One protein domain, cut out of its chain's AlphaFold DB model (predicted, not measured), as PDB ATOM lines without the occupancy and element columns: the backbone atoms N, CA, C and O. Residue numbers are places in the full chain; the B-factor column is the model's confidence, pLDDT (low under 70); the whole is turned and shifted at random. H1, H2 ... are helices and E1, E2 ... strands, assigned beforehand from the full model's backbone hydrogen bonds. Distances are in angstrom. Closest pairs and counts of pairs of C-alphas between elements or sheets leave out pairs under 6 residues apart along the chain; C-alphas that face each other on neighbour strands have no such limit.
ATOM      1  N   GLU A   7     114.342 135.229 112.283       82.44
ATOM      2  CA  GLU A   7     113.286 136.238 112.098       82.44
ATOM      3  C   GLU A   7     112.038 135.678 111.393       82.44
ATOM      4  O   GLU A   7     110.907 136.000 111.749       82.44
ATOM      5  N   MET A   8     112.216 134.783 110.414       79.56
ATOM      6  CA  MET A   8     111.087 134.154 109.719       79.56
ATOM      7  C   MET A   8     110.358 133.137 110.595       79.56
ATOM      8  O   MET A   8     109.164 132.910 110.401       79.56
ATOM      9  N   TRP A   9     111.061 132.488 111.524       78.00
ATOM     10  CA  TRP A   9     110.440 131.566 112.477       78.00
ATOM     11  C   TRP A   9     109.700 132.317 113.571       78.00
ATOM     12  O   TRP A   9     108.606 131.900 113.935       78.00
ATOM     13  N   ASP A  10     110.249 133.445 114.015       83.12
ATOM     14  CA  ASP A  10     109.602 134.330 114.978       83.12
ATOM     15  C   ASP A  10     108.283 134.884 114.421       83.12
ATOM     16  O   ASP A  10     107.219 134.652 114.989       83.12
ATOM     17  N   HIS A  11     108.301 135.455 113.211       85.69
ATOM     18  CA  HIS A  11     107.079 135.928 112.551       85.69
ATOM     19  C   HIS A  11     106.043 134.825 112.308       85.69
ATOM     20  O   HIS A  11     104.836 135.055 112.415       85.69
ATOM     21  N   ARG A  12     106.483 133.606 111.971       82.69
ATOM     22  CA  ARG A  12     105.569 132.461 111.834       82.69
ATOM     23  C   ARG A  12     104.951 132.080 113.169       82.69
ATOM     24  O   ARG A  12     103.760 131.790 113.220       82.69
ATOM     25  N   PHE A  13     105.752 132.055 114.227       85.06
ATOM     26  CA  PHE A  13     105.276 131.765 115.568       85.06
ATOM     27  C   PHE A  13     104.256 132.815 116.020       85.06
ATOM     28  O   PHE A  13     103.165 132.443 116.446       85.06
ATOM     29  N   GLU A  14     104.558 134.100 115.831       87.00
ATOM     30  CA  GLU A  14     103.662 135.222 116.127       87.00
ATOM     31  C   GLU A  14     102.325 135.096 115.384       87.00
ATOM     32  O   GLU A  14     101.263 135.096 116.010       87.00
ATOM     33  N   HIS A  15     102.364 134.904 114.061       85.94
ATOM     34  CA  HIS A  15     101.157 134.715 113.255       85.94
ATOM     35  C   HIS A  15     100.326 133.523 113.749       85.94
ATOM     36  O   HIS A  15      99.127 133.649 113.993       85.94
ATOM     37  N   ASN A  16     100.981 132.385 113.987       84.38
ATOM     38  CA  ASN A  16     100.319 131.180 114.460       84.38
ATOM     39  C   ASN A  16      99.693 131.366 115.851       84.38
ATOM     40  O   ASN A  16      98.637 130.786 116.115       84.38
ATOM     41  N   VAL A  17     100.336 132.103 116.758       86.88
ATOM     42  CA  VAL A  17      99.801 132.390 118.096       86.88
ATOM     43  C   VAL A  17      98.594 133.317 118.002       86.88
ATOM     44  O   VAL A  17      97.579 133.015 118.628       86.88
ATOM     45  N   ASN A  18      98.665 134.380 117.198       84.31
ATOM     46  CA  ASN A  18      97.560 135.320 117.015       84.31
ATOM     47  C   ASN A  18      96.312 134.617 116.466       84.31
ATOM     48  O   ASN A  18      95.245 134.720 117.073       84.31
ATOM     49  N   ASP A  19      96.462 133.801 115.421       82.81
ATOM     50  CA  ASP A  19      95.348 133.063 114.810       82.81
ATOM     51  C   ASP A  19      94.680 132.079 115.786       82.81
ATOM     52  O   ASP A  19      93.462 131.900 115.777       82.81
ATOM     53  N   ALA A  20      95.472 131.440 116.652       78.69
ATOM     54  CA  ALA A  20      94.988 130.432 117.596       78.69
ATOM     55  C   ALA A  20      94.607 130.982 118.978       78.69
ATOM     56  O   ALA A  20      94.125 130.230 119.826       78.69
ATOM     57  N   SER A  21      94.834 132.270 119.236       74.38
ATOM     58  CA  SER A  21      94.508 132.896 120.519       74.38
ATOM     59  C   SER A  21      93.005 133.113 120.731       74.38
ATOM     60  O   SER A  21      92.583 133.351 121.866       74.38
ATOM     61  N   ASN A  22      92.200 132.967 119.675       76.56
ATOM     62  CA  ASN A  22      90.753 133.132 119.724       76.56
ATOM     63  C   ASN A  22      90.094 131.928 120.407       76.56
ATOM     64  O   ASN A  22      90.164 130.798 119.924       76.56
ATOM     65  N   CYS A  23      89.416 132.177 121.527       69.94
ATOM     66  CA  CYS A  23      88.647 131.172 122.253       69.94
ATOM     67  C   CYS A  23      87.160 131.517 122.221       69.94
ATOM     68  O   CYS A  23      86.749 132.558 122.722       69.94
ATOM     69  N   THR A  24      86.340 130.601 121.708       80.06
ATOM     70  CA  THR A  24      84.886 130.790 121.544       80.06
ATOM     71  C   THR A  24      84.131 131.014 122.856       80.06
ATOM     72  O   THR A  24      83.043 131.575 122.846       80.06
ATOM     73  N   TRP A  25      84.688 130.583 123.990       78.56
ATOM     74  CA  TRP A  25      84.078 130.730 125.317       78.56
ATOM     75  C   TRP A  25      84.474 132.027 126.043       78.56
ATOM     76  O   TRP A  25      83.847 132.366 127.043       78.56
ATOM     77  N   LEU A  26      85.497 132.732 125.549       76.50
ATOM     78  CA  LEU A  26      85.904 134.061 126.025       76.50
ATOM     79  C   LEU A  26      85.311 135.189 125.164       76.50
ATOM     80  O   LEU A  26      85.458 136.360 125.501       76.50
ATOM     81  N   ASP A  27      84.633 134.843 124.068       80.31
ATOM     82  CA  ASP A  27      84.007 135.790 123.150       80.31
ATOM     83  C   ASP A  27      82.841 136.541 123.826       80.31
ATOM     84  O   ASP A  27      81.891 135.935 124.335       80.31
ATOM     85  N   GLY A  28      82.915 137.875 123.834       73.88
ATOM     86  CA  GLY A  28      81.912 138.764 124.432       73.88
ATOM     87  C   GLY A  28      82.162 139.187 125.885       73.88
ATOM     88  O   GLY A  28      81.237 139.702 126.513       73.88
ATOM     89  N   ILE A  29      83.366 138.966 126.420       74.19
ATOM     90  CA  ILE A  29      83.837 139.650 127.633       74.19
ATOM     91  C   ILE A  29      84.369 141.026 127.217       74.19
ATOM     92  O   ILE A  29      85.192 141.106 126.310       74.19
ATOM     93  N   ASP A  30      83.894 142.092 127.864       77.94
ATOM     94  CA  ASP A  30      84.379 143.447 127.592       77.94
ATOM     95  C   ASP A  30      85.846 143.574 128.034       77.94
ATOM     96  O   ASP A  30      86.204 143.247 129.169       77.94
ATOM     97  N   GLU A  31      86.702 144.044 127.128       75.69
ATOM     98  CA  GLU A  31      88.106 144.322 127.421       75.69
ATOM     99  C   GLU A  31      88.226 145.697 128.093       75.69
ATOM    100  O   GLU A  31      87.662 146.688 127.627       75.69
ATOM    101  N   LEU A  32      88.949 145.760 129.214       69.56
ATOM    102  CA  LEU A  32      89.228 147.017 129.906       69.56
ATOM    103  C   LEU A  32      90.462 147.678 129.288       69.56
ATOM    104  O   LEU A  32      91.569 147.156 129.414       69.56
ATOM    105  N   ASP A  33      90.269 148.843 128.672       68.38
ATOM    106  CA  ASP A  33      91.352 149.708 128.198       68.38
ATOM    107  C   ASP A  33      91.821 150.597 129.361       68.38
ATOM    108  O   ASP A  33      91.274 151.670 129.621       68.38
ATOM    109  N   THR A  34      92.760 150.080 130.155       71.06
ATOM    110  CA  THR A  34      93.320 150.762 131.328       71.06
ATOM    111  C   THR A  34      94.841 150.712 131.303       71.06
ATOM    112  O   THR A  34      95.441 149.782 130.760       71.06
ATOM    113  N   GLU A  35      95.474 151.730 131.881       71.69
ATOM    114  CA  GLU A  35      96.926 151.850 131.896       71.69
ATOM    115  C   GLU A  35      97.549 150.741 132.756       71.69
ATOM    116  O   GLU A  35      97.190 150.528 133.918       71.69
ATOM    117  N   VAL A  36      98.498 150.017 132.167       72.19
ATOM    118  CA  VAL A  36      99.242 148.961 132.851       72.19
ATOM    119  C   VAL A  36     100.449 149.583 133.536       72.19
ATOM    120  O   VAL A  36     101.336 150.123 132.879       72.19
ATOM    121  N   ILE A  37     100.521 149.462 134.863       75.44
ATOM    122  CA  ILE A  37     101.705 149.886 135.608       75.44
ATOM    123  C   ILE A  37     102.745 148.767 135.522       75.44
ATOM    124  O   ILE A  37     102.580 147.689 136.106       75.44
ATOM    125  N   GLU A  38     103.827 149.029 134.792       72.06
ATOM    126  CA  GLU A  38     104.971 148.127 134.675       72.06
ATOM    127  C   GLU A  38     105.948 148.332 135.837       72.06
ATOM    128  O   GLU A  38     106.631 149.355 135.939       72.06
ATOM    129  N   VAL A  39     106.069 147.337 136.717       70.38
ATOM    130  CA  VAL A  39     107.076 147.355 137.783       70.38
ATOM    131  C   VAL A  39     108.268 146.498 137.359       70.38
ATOM    132  O   VAL A  39     108.202 145.269 137.380       70.38
ATOM    133  N   GLY A  40     109.384 147.150 137.016       62.81
ATOM    134  CA  GLY A  40     110.654 146.476 136.706       62.81
ATOM    135  C   GLY A  40     110.768 145.957 135.270       62.81
ATOM    136  O   GLY A  40     111.251 144.838 135.066       62.81
ATOM    137  N   SER A  41     110.337 146.772 134.302       55.72
ATOM    138  CA  SER A  41     110.403 146.501 132.859       55.72
ATOM    139  C   SER A  41     111.774 145.932 132.441       55.72
ATOM    140  O   SER A  41     112.825 146.475 132.790       55.72
ATOM    141  N   GLY A  42     111.767 144.786 131.749       61.91
ATOM    142  CA  GLY A  42     112.973 144.132 131.218       61.91
ATOM    143  C   GLY A  42     113.719 143.177 132.162       61.91
ATOM    144  O   GLY A  42     114.781 142.674 131.795       61.91
ATOM    145  N   THR A  43     113.195 142.881 133.358       62.94
ATOM    146  CA  THR A  43     113.836 141.956 134.317       62.94
ATOM    147  C   THR A  43     113.013 140.686 134.564       62.94
ATOM    148  O   THR A  43     111.810 140.634 134.322       62.94
ATOM    149  N   SER A  44     113.651 139.625 135.078       60.53
ATOM    150  CA  SER A  44     112.972 138.364 135.456       60.53
ATOM    151  C   SER A  44     111.909 138.556 136.560       60.53
ATOM    152  O   SER A  44     111.044 137.709 136.765       60.53
ATOM    153  N   THR A  45     111.939 139.694 137.260       66.19
ATOM    154  CA  THR A  45     111.011 140.050 138.342       66.19
ATOM    155  C   THR A  45     109.885 140.990 137.920       66.19
ATOM    156  O   THR A  45     109.181 141.497 138.792       66.19
ATOM    157  N   GLU A  46     109.728 141.239 136.620       74.00
ATOM    158  CA  GLU A  46     108.699 142.123 136.078       74.00
ATOM    159  C   GLU A  46     107.299 141.722 136.568       74.00
ATOM    160  O   GLU A  46     106.885 140.559 136.470       74.00
ATOM    161  N   LYS A  47     106.578 142.691 137.134       74.25
ATOM    162  CA  LYS A  47     105.193 142.530 137.577       74.25
ATOM    163  C   LYS A  47     104.362 143.651 136.993       74.25
ATOM    164  O   LYS A  47     104.541 144.807 137.363       74.25
ATOM    165  N   ASN A  48     103.417 143.269 136.149       77.25
ATOM    166  CA  ASN A  48     102.487 144.200 135.537       77.25
ATOM    167  C   ASN A  48     101.178 144.119 136.319       77.25
ATOM    168  O   ASN A  48     100.615 143.032 136.506       77.25
ATOM    169  N   ILE A  49     100.775 145.255 136.877       80.31
ATOM    170  CA  ILE A  49      99.673 145.358 137.828       80.31
ATOM    171  C   ILE A  49      98.659 146.367 137.293       80.31
ATOM    172  O   ILE A  49      99.030 147.454 136.858       80.31
ATOM    173  N   ILE A  50      97.384 145.991 137.350       82.31
ATOM    174  CA  ILE A  50      96.249 146.855 137.035       82.31
ATOM    175  C   ILE A  50      95.472 147.113 138.327       82.31
ATOM    176  O   ILE A  50      95.136 146.171 139.051       82.31
ATOM    177  N   HIS A  51      95.178 148.384 138.596       82.00
ATOM    178  CA  HIS A  51      94.313 148.822 139.691       82.00
ATOM    179  C   HIS A  51      92.915 149.122 139.150       82.00
ATOM    180  O   HIS A  51      92.777 149.873 138.184       82.00
ATOM    181  N   ILE A  52      91.887 148.521 139.754       78.75
ATOM    182  CA  ILE A  52      90.482 148.771 139.417       78.75
ATOM    183  C   ILE A  52      89.775 149.317 140.666       78.75
ATOM    184  O   ILE A  52      89.698 148.589 141.660       78.75
ATOM    185  N   PRO A  53      89.250 150.556 140.634       78.00
ATOM    186  CA  PRO A  53      88.403 151.075 141.704       78.00
ATOM    187  C   PRO A  53      87.014 150.425 141.622       78.00
ATOM    188  O   PRO A  53      86.435 150.333 140.537       78.00
ATOM    189  N   VAL A  54      86.489 149.937 142.750       72.44
ATOM    190  CA  VAL A  54      85.194 149.219 142.804       72.44
ATOM    191  C   VAL A  54      84.156 149.951 143.665       72.44
ATOM    192  O   VAL A  54      82.984 149.570 143.677       72.44
ATOM    193  N   SER A  55      84.555 151.012 144.368       69.94
ATOM    194  CA  SER A  55      83.681 151.762 145.265       69.94
ATOM    195  C   SER A  55      82.701 152.664 144.493       69.94
ATOM    196  O   SER A  55      83.060 153.359 143.545       69.94
ATOM    197  N   ASP A  56      81.433 152.636 144.907       63.06
ATOM    198  CA  ASP A  56      80.374 153.535 144.439       63.06
ATOM    199  C   ASP A  56      79.764 154.147 145.711       63.06
ATOM    200  O   ASP A  56      79.180 153.436 146.533       63.06
ATOM    201  N   PHE A  57      80.007 155.438 145.948       65.88
ATOM    202  CA  PHE A  57      79.682 156.097 147.217       65.88
ATOM    203  C   PHE A  57      78.389 156.910 147.110       65.88
ATOM    204  O   PHE A  57      78.313 157.888 146.365       65.88
ATOM    205  N   GLU A  58      77.385 156.540 147.905       69.56
ATOM    206  CA  GLU A  58      76.159 157.320 148.083       69.56
ATOM    207  C   GLU A  58      76.234 158.091 149.418       69.56
ATOM    208  O   GLU A  58      76.117 157.469 150.477       69.56
ATOM    209  N   PRO A  59      76.436 159.426 149.414       74.19
ATOM    210  CA  PRO A  59      76.488 160.209 150.651       74.19
ATOM    211  C   PRO A  59      75.130 160.202 151.357       74.19
ATOM    212  O   PRO A  59      74.086 160.296 150.698       74.19
ATOM    213  N   THR A  60      75.111 160.165 152.694       75.19
ATOM    214  CA  THR A  60      73.824 160.241 153.394       75.19
ATOM    215  C   THR A  60      73.255 161.658 153.342       75.19
ATOM    216  O   THR A  60      73.929 162.662 153.588       75.19
ATOM    217  N   VAL A  61      71.970 161.758 152.993       76.00
ATOM    218  CA  VAL A  61      71.250 163.034 152.929       76.00
ATOM    219  C   VAL A  61      70.437 163.207 154.208       76.00
ATOM    220  O   VAL A  61      69.473 162.482 154.452       76.00
ATOM    221  N   LEU A  62      70.817 164.189 155.028       80.12
ATOM    222  CA  LEU A  62      70.101 164.543 156.255       80.12
ATOM    223  C   LEU A  62      68.957 165.520 155.935       80.12
ATOM    224  O   LEU A  62      69.196 166.602 155.400       80.12
ATOM    225  N   VAL A  63      67.723 165.166 156.304       80.50
ATOM    226  CA  VAL A  63      66.536 166.036 156.191       80.50
ATOM    227  C   VAL A  63      66.148 166.534 157.589       80.50
ATOM    228  O   VAL A  63      66.119 165.747 158.532       80.50
ATOM    229  N   ASP A  64      65.884 167.839 157.726       78.44
ATOM    230  CA  ASP A  64      65.481 168.524 158.972       78.44
ATOM    231  C   ASP A  64      66.474 168.427 160.159       78.44
ATOM    232  O   ASP A  64      66.083 168.308 161.323       78.44
ATOM    233  N   ASN A  65      67.785 168.520 159.894       74.44
ATOM    234  CA  ASN A  65      68.802 168.555 160.952       74.44
ATOM    235  C   ASN A  65      68.824 169.909 161.699       74.44
ATOM    236  O   ASN A  65      68.908 170.970 161.084       74.44
ATOM    237  N   SER A  66      68.806 169.871 163.035       74.94
ATOM    238  CA  SER A  66      68.825 171.049 163.923       74.94
ATOM    239  C   SER A  66      70.043 171.115 164.858       74.94
ATOM    240  O   SER A  66      70.164 172.065 165.633       74.94
ATOM    241  N   ALA A  67      70.964 170.145 164.785       70.81
ATOM    242  CA  ALA A  67      72.135 170.057 165.655       70.81
ATOM    243  C   ALA A  67      73.453 170.247 164.880       70.81
ATOM    244  O   ALA A  67      73.686 169.629 163.841       70.81
ATOM    245  N   TYR A  68      74.329 171.088 165.438       68.88
ATOM    246  CA  TYR A  68      75.693 171.341 164.969       68.88
ATOM    247  C   TYR A  68      76.689 171.052 166.098       68.88
ATOM    248  O   TYR A  68      76.377 171.364 167.253       68.88
ATOM    249  N   PRO A  69      77.897 170.533 165.805       74.12
ATOM    250  CA  PRO A  69      78.509 170.303 164.485       74.12
ATOM    251  C   PRO A  69      78.128 168.965 163.815       74.12
ATOM    252  O   PRO A  69      77.813 167.989 164.489       74.12
ATOM    253  N   LEU A  70      78.180 168.936 162.477       76.25
ATOM    254  CA  LEU A  70      77.931 167.744 161.653       76.25
ATOM    255  C   LEU A  70      79.054 166.711 161.825       76.25
ATOM    256  O   LEU A  70      80.231 167.073 161.881       76.25
ATOM    257  N   ALA A  71      78.690 165.430 161.868       76.00
ATOM    258  CA  ALA A  71      79.659 164.344 161.782       76.00
ATOM    259  C   ALA A  71      80.210 164.242 160.349       76.00
ATOM    260  O   ALA A  71      79.466 164.412 159.386       76.00
ATOM    261  N   ILE A  72      81.513 163.982 160.223       75.38
ATOM    262  CA  ILE A  72      82.166 163.724 158.935       75.38
ATOM    263  C   ILE A  72      81.942 162.252 158.596       75.38
ATOM    264  O   ILE A  72      82.274 161.381 159.402       75.38
ATOM    265  N   GLU A  73      81.391 161.975 157.419       72.50
ATOM    266  CA  GLU A  73      81.323 160.612 156.892       72.50
ATOM    267  C   GLU A  73      82.690 160.209 156.332       72.50
ATOM    268  O   GLU A  73      83.332 160.983 155.620       72.50
ATOM    269  N   ALA A  74      83.158 159.014 156.694       70.62
ATOM    270  CA  ALA A  74      84.398 158.463 156.165       70.62
ATOM    271  C   ALA A  74      84.145 157.870 154.774       70.62
ATOM    272  O   ALA A  74      83.229 157.067 154.601       70.62
ATOM    273  N   TYR A  75      84.967 158.270 153.807       70.12
ATOM    274  CA  TYR A  75      85.055 157.627 152.501       70.12
ATOM    275  C   TYR A  75      86.096 156.513 152.604       70.12
ATOM    276  O   TYR A  75      87.261 156.801 152.884       70.12
ATOM    277  N   ASP A  76      85.659 155.267 152.438       68.62
ATOM    278  CA  ASP A  76      86.551 154.113 152.330       68.62
ATOM    279  C   ASP A  76      86.603 153.692 150.860       68.62
ATOM    280  O   ASP A  76      85.554 153.563 150.220       68.62
ATOM    281  N   ASP A  77      87.812 153.561 150.319       67.31
ATOM    282  CA  ASP A  77      88.034 153.241 148.910       67.31
ATOM    283  C   ASP A  77      88.537 151.808 148.778       67.31
ATOM    284  O   ASP A  77      89.649 151.479 149.199       67.31
ATOM    285  N   ASP A  78      87.705 150.957 148.186       73.56
ATOM    286  CA  ASP A  78      88.049 149.571 147.910       73.56
ATOM    287  C   ASP A  78      88.637 149.451 146.495       73.56
ATOM    288  O   ASP A  78      87.943 149.604 145.481       73.56
ATOM    289  N   GLU A  79      89.925 149.114 146.424       74.44
ATOM    290  CA  GLU A  79      90.618 148.789 145.175       74.44
ATOM    291  C   GLU A  79      90.784 147.275 144.992       74.44
ATOM    292  O   GLU A  79      91.198 146.545 145.898       74.44
ATOM    293  N   VAL A  80      90.560 146.797 143.765       77.62
ATOM    294  CA  VAL A  80      90.902 145.432 143.352       77.62
ATOM    295  C   VAL A  80      92.125 145.466 142.443       77.62
ATOM    296  O   VAL A  80      92.123 146.059 141.367       77.62
ATOM    297  N   THR A  81      93.184 144.779 142.869       80.44
ATOM    298  CA  THR A  81      94.434 144.667 142.114       80.44
ATOM    299  C   THR A  81      94.477 143.381 141.286       80.44
ATOM    300  O   THR A  81      94.465 142.278 141.839       80.44
ATOM    301  N   ILE A  82      94.620 143.500 139.964       80.94
ATOM    302  CA  ILE A  82      94.813 142.368 139.044       80.94
ATOM    303  C   ILE A  82      96.278 142.306 138.605       80.94
ATOM    304  O   ILE A  82      96.881 143.312 138.239       80.94
ATOM    305  N   LYS A  83      96.872 141.108 138.638       84.19
ATOM    306  CA  LYS A  83      98.261 140.867 138.211       84.19
ATOM    307  C   LYS A  83      98.276 140.159 136.862       84.19
ATOM    308  O   LYS A  83      97.636 139.117 136.722       84.19
ATOM    309  N   LEU A  84      99.051 140.668 135.911       83.69
ATOM    310  CA  LEU A  84      99.268 140.003 134.629       83.69
ATOM    311  C   LEU A  84     100.299 138.883 134.786       83.69
ATOM    312  O   LEU A  84     101.308 139.017 135.483       83.69
ATOM    313  N   HIS A  85     100.031 137.757 134.130       83.25
ATOM    314  CA  HIS A  85     100.906 136.591 134.137       83.25
ATOM    315  C   HIS A  85     101.809 136.583 132.902       83.25
ATOM    316  O   HIS A  85     101.336 136.728 131.777       83.25
ATOM    317  N   LYS A  86     103.107 136.355 133.118       85.44
ATOM    318  CA  LYS A  86     104.100 136.170 132.058       85.44
ATOM    319  C   LYS A  86     104.228 134.682 131.731       85.44
ATOM    320  O   LYS A  86     104.536 133.889 132.620       85.44
ATOM    321  N   PHE A  87     103.996 134.311 130.475       86.44
ATOM    322  CA  PHE A  87     104.166 132.939 129.990       86.44
ATOM    323  C   PHE A  87     105.482 132.832 129.224       86.44
ATOM    324  O   PHE A  87     105.722 133.596 128.294       86.44
ATOM    325  N   GLN A  88     106.346 131.905 129.633       85.69
ATOM    326  CA  GLN A  88     107.638 131.656 128.998       85.69
ATOM    327  C   GLN A  88     107.871 130.152 128.913       85.69
ATOM    328  O   GLN A  88     107.552 129.417 129.849       85.69
ATOM    329  N   THR A  89     108.436 129.701 127.799       88.19
ATOM    330  CA  THR A  89     108.913 128.329 127.643       88.19
ATOM    331  C   THR A  89     110.415 128.270 127.883       88.19
ATOM    332  O   THR A  89     111.128 129.270 127.779       88.19
ATOM    333  N   LEU A  90     110.905 127.085 128.233       88.38
ATOM    334  CA  LEU A  90     112.339 126.832 128.231       88.38
ATOM    335  C   LEU A  90     112.813 126.663 126.778       88.38
ATOM    336  O   LEU A  90     112.116 126.010 125.994       88.38
ATOM    337  N   PRO A  91     113.980 127.220 126.407       85.81
ATOM    338  CA  PRO A  91     114.504 127.083 125.055       85.81
ATOM    339  C   PRO A  91     114.786 125.611 124.733       85.81
ATOM    340  O   PRO A  91     115.236 124.846 125.587       85.81
ATOM    341  N   THR A  92     114.504 125.207 123.495       85.81
ATOM    342  CA  THR A  92     114.792 123.858 122.989       85.81
ATOM    343  C   THR A  92     115.939 123.932 121.997       85.81
ATOM    344  O   THR A  92     115.865 124.676 121.023       85.81
ATOM    345  N   GLU A  93     116.989 123.158 122.247       85.81
ATOM    346  CA  GLU A  93     118.135 123.049 121.348       85.81
ATOM    347  C   GLU A  93     117.849 121.992 120.272       85.81
ATOM    348  O   GLU A  93     117.406 120.883 120.574       85.81
ATOM    349  N   LEU A  94     118.097 122.343 119.010       82.00
ATOM    350  CA  LEU A  94     118.032 121.454 117.850       82.00
ATOM    351  C   LEU A  94     119.387 121.515 117.153       82.00
ATOM    352  O   LEU A  94     119.859 122.609 116.845       82.00
ATOM    353  N   THR A  95     120.023 120.367 116.919       85.38
ATOM    354  CA  THR A  95     121.310 120.347 116.211       85.38
ATOM    355  C   THR A  95     121.110 120.405 114.698       85.38
ATOM    356  O   THR A  95     120.118 119.903 114.165       85.38
ATOM    357  N   ASP A  96     122.077 120.978 113.980       80.69
ATOM    358  CA  ASP A  96     122.008 121.103 112.517       80.69
ATOM    359  C   ASP A  96     121.882 119.736 111.820       80.69
ATOM    360  O   ASP A  96     121.122 119.595 110.862       80.69
ATOM    361  N   ASP A  97     122.544 118.700 112.351       81.12
ATOM    362  CA  ASP A  97     122.434 117.324 111.850       81.12
ATOM    363  C   ASP A  97     121.017 116.757 112.016       81.12
ATOM    364  O   ASP A  97     120.523 116.043 111.142       81.12
ATOM    365  N   GLN A  98     120.336 117.086 113.118       78.62
ATOM    366  CA  GLN A  98     118.951 116.669 113.354       78.62
ATOM    367  C   GLN A  98     117.987 117.357 112.382       78.62
ATOM    368  O   GLN A  98     117.081 116.711 111.853       78.62
ATOM    369  N   ILE A  99     118.217 118.640 112.099       77.88
ATOM    370  CA  ILE A  99     117.399 119.433 111.178       77.88
ATOM    371  C   ILE A  99     117.591 118.958 109.732       77.88
ATOM    372  O   ILE A  99     116.610 118.776 109.010       77.88
ATOM    373  N   LEU A 100     118.839 118.743 109.304       79.06
ATOM    374  CA  LEU A 100     119.164 118.353 107.931       79.06
ATOM    375  C   LEU A 100     118.866 116.867 107.657       79.06
ATOM    376  O   LEU A 100     118.470 116.513 106.548       79.06
ATOM    377  N   GLY A 101     119.062 115.998 108.655       77.56
ATOM    378  CA  GLY A 101     118.856 114.549 108.558       77.56
ATOM    379  C   GLY A 101     117.445 114.072 108.921       77.56
ATOM    380  O   GLY A 101     117.143 112.884 108.791       77.56
ATOM    381  N   GLY A 102     116.576 114.968 109.392       77.38
ATOM    382  CA  GLY A 102     115.212 114.644 109.793       77.38
ATOM    383  C   GLY A 102     114.306 114.276 108.615       77.38
ATOM    384  O   GLY A 102     114.325 114.910 107.565       77.38
ATOM    385  N   SER A 103     113.437 113.277 108.801       80.38
ATOM    386  CA  SER A 103     112.418 112.906 107.800       80.38
ATOM    387  C   SER A 103     111.228 113.878 107.727       80.38
ATOM    388  O   SER A 103     110.342 113.696 106.897       80.38
ATOM    389  N   TYR A 104     111.176 114.882 108.608       83.19
ATOM    390  CA  TYR A 104     110.108 115.882 108.714       83.19
ATOM    391  C   TYR A 104     110.690 117.231 109.180       83.19
ATOM    392  O   TYR A 104     111.789 117.243 109.744       83.19
ATOM    393  N   PRO A 105     109.986 118.365 108.980       83.75
ATOM    394  CA  PRO A 105     110.461 119.674 109.430       83.75
ATOM    395  C   PRO A 105     110.398 119.779 110.962       83.75
ATOM    396  O   PRO A 105     109.390 120.173 111.545       83.75
ATOM    397  N   GLN A 106     111.493 119.406 111.628       82.06
ATOM    398  CA  GLN A 106     111.582 119.366 113.093       82.06
ATOM    399  C   GLN A 106     111.420 120.745 113.745       82.06
ATOM    400  O   GLN A 106     110.833 120.846 114.818       82.06
ATOM    401  N   ILE A 107     111.876 121.810 113.079       82.69
ATOM    402  CA  ILE A 107     111.737 123.191 113.566       82.69
ATOM    403  C   ILE A 107     110.262 123.609 113.632       82.69
ATOM    404  O   ILE A 107     109.818 124.177 114.629       82.69
ATOM    405  N   ASP A 108     109.479 123.286 112.600       83.12
ATOM    406  CA  ASP A 108     108.048 123.602 112.574       83.12
ATOM    407  C   ASP A 108     107.292 122.783 113.638       83.12
ATOM    408  O   ASP A 108     106.400 123.293 114.311       83.12
ATOM    409  N   ALA A 109     107.681 121.523 113.860       84.69
ATOM    410  CA  ALA A 109     107.105 120.708 114.929       84.69
ATOM    411  C   ALA A 109     107.416 121.275 116.328       84.69
ATOM    412  O   ALA A 109     106.525 121.367 117.171       84.69
ATOM    413  N   ALA A 110     108.662 121.697 116.568       86.12
ATOM    414  CA  ALA A 110     109.078 122.268 117.846       86.12
ATOM    415  C   ALA A 110     108.392 123.615 118.130       86.12
ATOM    416  O   ALA A 110     107.887 123.831 119.231       86.12
ATOM    417  N   THR A 111     108.321 124.511 117.141       85.81
ATOM    418  CA  THR A 111     107.648 125.816 117.287       85.81
ATOM    419  C   THR A 111     106.145 125.665 117.530       85.81
ATOM    420  O   THR A 111     105.597 126.348 118.398       85.81
ATOM    421  N   ASN A 112     105.482 124.721 116.855       85.69
ATOM    422  CA  ASN A 112     104.074 124.407 117.114       85.69
ATOM    423  C   ASN A 112     103.854 123.835 118.522       85.69
ATOM    424  O   ASN A 112     102.919 124.255 119.200       85.69
ATOM    425  N   ALA A 113     104.737 122.955 119.004       88.38
ATOM    426  CA  ALA A 113     104.643 122.413 120.361       88.38
ATOM    427  C   ALA A 113     104.783 123.502 121.441       88.38
ATOM    428  O   ALA A 113     104.025 123.515 122.412       88.38
ATOM    429  N   HIS A 114     105.705 124.458 121.257       89.50
ATOM    430  CA  HIS A 114     105.830 125.621 122.149       89.50
ATOM    431  C   HIS A 114     104.558 126.469 122.159       89.50
ATOM    432  O   HIS A 114     104.071 126.838 123.230       89.50
ATOM    433  N   LYS A 115     103.980 126.728 120.983       89.31
ATOM    434  CA  LYS A 115     102.710 127.453 120.851       89.31
ATOM    435  C   LYS A 115     101.585 126.735 121.599       89.31
ATOM    436  O   LYS A 115     100.879 127.363 122.384       89.31
ATOM    437  N   GLU A 116     101.407 125.437 121.362       88.62
ATOM    438  CA  GLU A 116     100.346 124.645 121.992       88.62
ATOM    439  C   GLU A 116     100.482 124.628 123.518       88.62
ATOM    440  O   GLU A 116      99.493 124.827 124.223       88.62
ATOM    441  N   ALA A 117     101.704 124.482 124.038       90.75
ATOM    442  CA  ALA A 117     101.967 124.526 125.474       90.75
ATOM    443  C   ALA A 117     101.618 125.893 126.092       90.75
ATOM    444  O   ALA A 117     100.986 125.957 127.153       90.75
ATOM    445  N   ILE A 118     101.980 126.995 125.426       90.62
ATOM    446  CA  ILE A 118     101.644 128.354 125.880       90.62
ATOM    447  C   ILE A 118     100.127 128.568 125.866       90.62
ATOM    448  O   ILE A 118      99.564 129.059 126.842       90.62
ATOM    449  N   LEU A 119      99.436 128.168 124.798       89.00
ATOM    450  CA  LEU A 119      97.987 128.346 124.692       89.00
ATOM    451  C   LEU A 119      97.227 127.486 125.710       89.00
ATOM    452  O   LEU A 119      96.336 127.989 126.393       89.00
ATOM    453  N   ALA A 120      97.612 126.220 125.883       89.50
ATOM    454  CA  ALA A 120      96.991 125.336 126.866       89.50
ATOM    455  C   ALA A 120      97.148 125.878 128.296       89.50
ATOM    456  O   ALA A 120      96.184 125.914 129.065       89.50
ATOM    457  N   THR A 121      98.341 126.355 128.658       91.12
ATOM    458  CA  THR A 121      98.590 126.948 129.984       91.12
ATOM    459  C   THR A 121      97.863 128.282 130.172       91.12
ATOM    460  O   THR A 121      97.287 128.517 131.237       91.12
ATOM    461  N   LYS A 122      97.792 129.124 129.133       88.56
ATOM    462  CA  LYS A 122      97.007 130.368 129.141       88.56
ATOM    463  C   LYS A 122      95.523 130.092 129.394       88.56
ATOM    464  O   LYS A 122      94.943 130.674 130.310       88.56
ATOM    465  N   PHE A 123      94.906 129.192 128.626       88.25
ATOM    466  CA  PHE A 123      93.468 128.923 128.733       88.25
ATOM    467  C   PHE A 123      93.089 128.160 130.002       88.25
ATOM    468  O   PHE A 123      92.066 128.469 130.607       88.25
ATOM    469  N   THR A 124      93.922 127.228 130.471       89.19
ATOM    470  CA  THR A 124      93.692 126.563 131.767       89.19
ATOM    471  C   THR A 124      93.766 127.551 132.926       89.19
ATOM    472  O   THR A 124      92.939 127.498 133.838       89.19
ATOM    473  N   ARG A 125      94.703 128.507 132.879       88.88
ATOM    474  CA  ARG A 125      94.782 129.575 133.878       88.88
ATOM    475  C   ARG A 125      93.592 130.529 133.798       88.88
ATOM    476  O   ARG A 125      93.068 130.896 134.846       88.88
ATOM    477  N   ALA A 126      93.148 130.892 132.596       85.94
ATOM    478  CA  ALA A 126      91.954 131.714 132.401       85.94
ATOM    479  C   ALA A 126      90.700 131.023 132.963       85.94
ATOM    480  O   ALA A 126      89.953 131.625 133.730       85.94
ATOM    481  N   ALA A 127      90.519 129.730 132.674       87.00
ATOM    482  CA  ALA A 127      89.413 128.940 133.211       87.00
ATOM    483  C   ALA A 127      89.462 128.863 134.745       87.00
ATOM    484  O   ALA A 127      88.440 129.021 135.407       87.00
ATOM    485  N   HIS A 128      90.654 128.693 135.325       87.88
ATOM    486  CA  HIS A 128      90.836 128.732 136.776       87.88
ATOM    487  C   HIS A 128      90.526 130.113 137.374       87.88
ATOM    488  O   HIS A 128      90.005 130.189 138.480       87.88
ATOM    489  N   ALA A 129      90.859 131.208 136.688       84.44
ATOM    490  CA  ALA A 129      90.570 132.560 137.167       84.44
ATOM    491  C   ALA A 129      89.063 132.874 137.166       84.44
ATOM    492  O   ALA A 129      88.601 133.623 138.019       84.44
ATOM    493  N   MET A 130      88.305 132.283 136.238       81.81
ATOM    494  CA  MET A 130      86.845 132.416 136.179       81.81
ATOM    495  C   MET A 130      86.107 131.454 137.115       81.81
ATOM    496  O   MET A 130      84.949 131.694 137.456       81.81
ATOM    497  N   ALA A 131      86.744 130.354 137.516       83.00
ATOM    498  CA  ALA A 131      86.137 129.388 138.414       83.00
ATOM    499  C   ALA A 131      85.986 129.969 139.834       83.00
ATOM    500  O   ALA A 131      86.904 130.617 140.346       83.00
ATOM    501  N   PRO A 132      84.855 129.716 140.514       81.50
ATOM    502  CA  PRO A 132      84.672 130.148 141.891       81.50
ATOM    503  C   PRO A 132      85.641 129.406 142.819       81.50
ATOM    504  O   PRO A 132      85.769 128.184 142.753       81.50
TER     505      PRO A 132
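AT A GLANCE: This is residues 7 to 132 of the 191 residues of an uncharacterized protein of Sphingobacterium spiritivorum (UniProt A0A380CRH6). A small antiparallel sheet of three strands, E1, E2 and E3, lies near the middle of a long, thin shape, and from it the loop between E2 and E3 reaches out as an arm whose residues 61 to 72 stick out free at one end. Away from this arm, H1 and the long H3 run side by side without packing on the sheet, and the short H2 lies at the far end. The printed part has 126 residues with three named helices and three named strands, in the order H1 E1 E2 E3 H2 H3, of mixed class, with under half of the residues in named elements. It is extended, with a radius of gyration of the C-alphas of 25.1 A and spans of 94 by 34 by 25 A.

HOW THE PARTS SIT: E1, residues 37 to 39, E2, residues 47 to 53, and E3, residues 79 to 83, form a meander, each strand the antiparallel neighbour of the one before. In the hairpin E1 and E2, N 39 and O 47 are 3.0 A apart, within hydrogen-bond range; in the hairpin E2 and E3, N 50 and O 82 are 2.9 A apart, also within range. The pairing is staggered: E2 pairs with E1 over residues 47 to 49 and with E3 over residues 49 to 53. H3, residues 106 to 130, is not on the sheet. H1, residues 7 to 20, touches residues 111 to 119 of H3, the closest C-alphas being those of Val 17 and Lys 115, 6.4 A apart; they run the same way at a steep tilt of 38 degrees, only just past shallow. H2, residues 96 to 101, and H3 only just touch, only at the corner, with 3 pairs of C-alphas within 8 A, the closest those of Ile 99 and Gln 106, 6.1 A apart. In H1, H2 and H3 every O i to N i+4 pair is within hydrogen-bond range.

IN THESE COORDINATES: E2 is 19.3 A long from first to last C-alpha, E3 13.0 A and E1 6.3 A. H3 measures 36.3 A, H1 20.0 A and H2 8.3 A. H1 begins at C-alpha 7 (113.286, 136.238, 112.098), and H3 ends at C-alpha 130 (86.845, 132.416, 136.179).

THE WHOLE: The C-alphas farthest apart, those of Ser 66 and Gly 101, are 93.6 A apart. The printed part has no cut; the links H1 to E1, E2 to E3 and E3 to H2 are long. Mean pLDDT of the printed part is 79.0, with 16 residues under 70, among them 40 to 45 and 55 to 58.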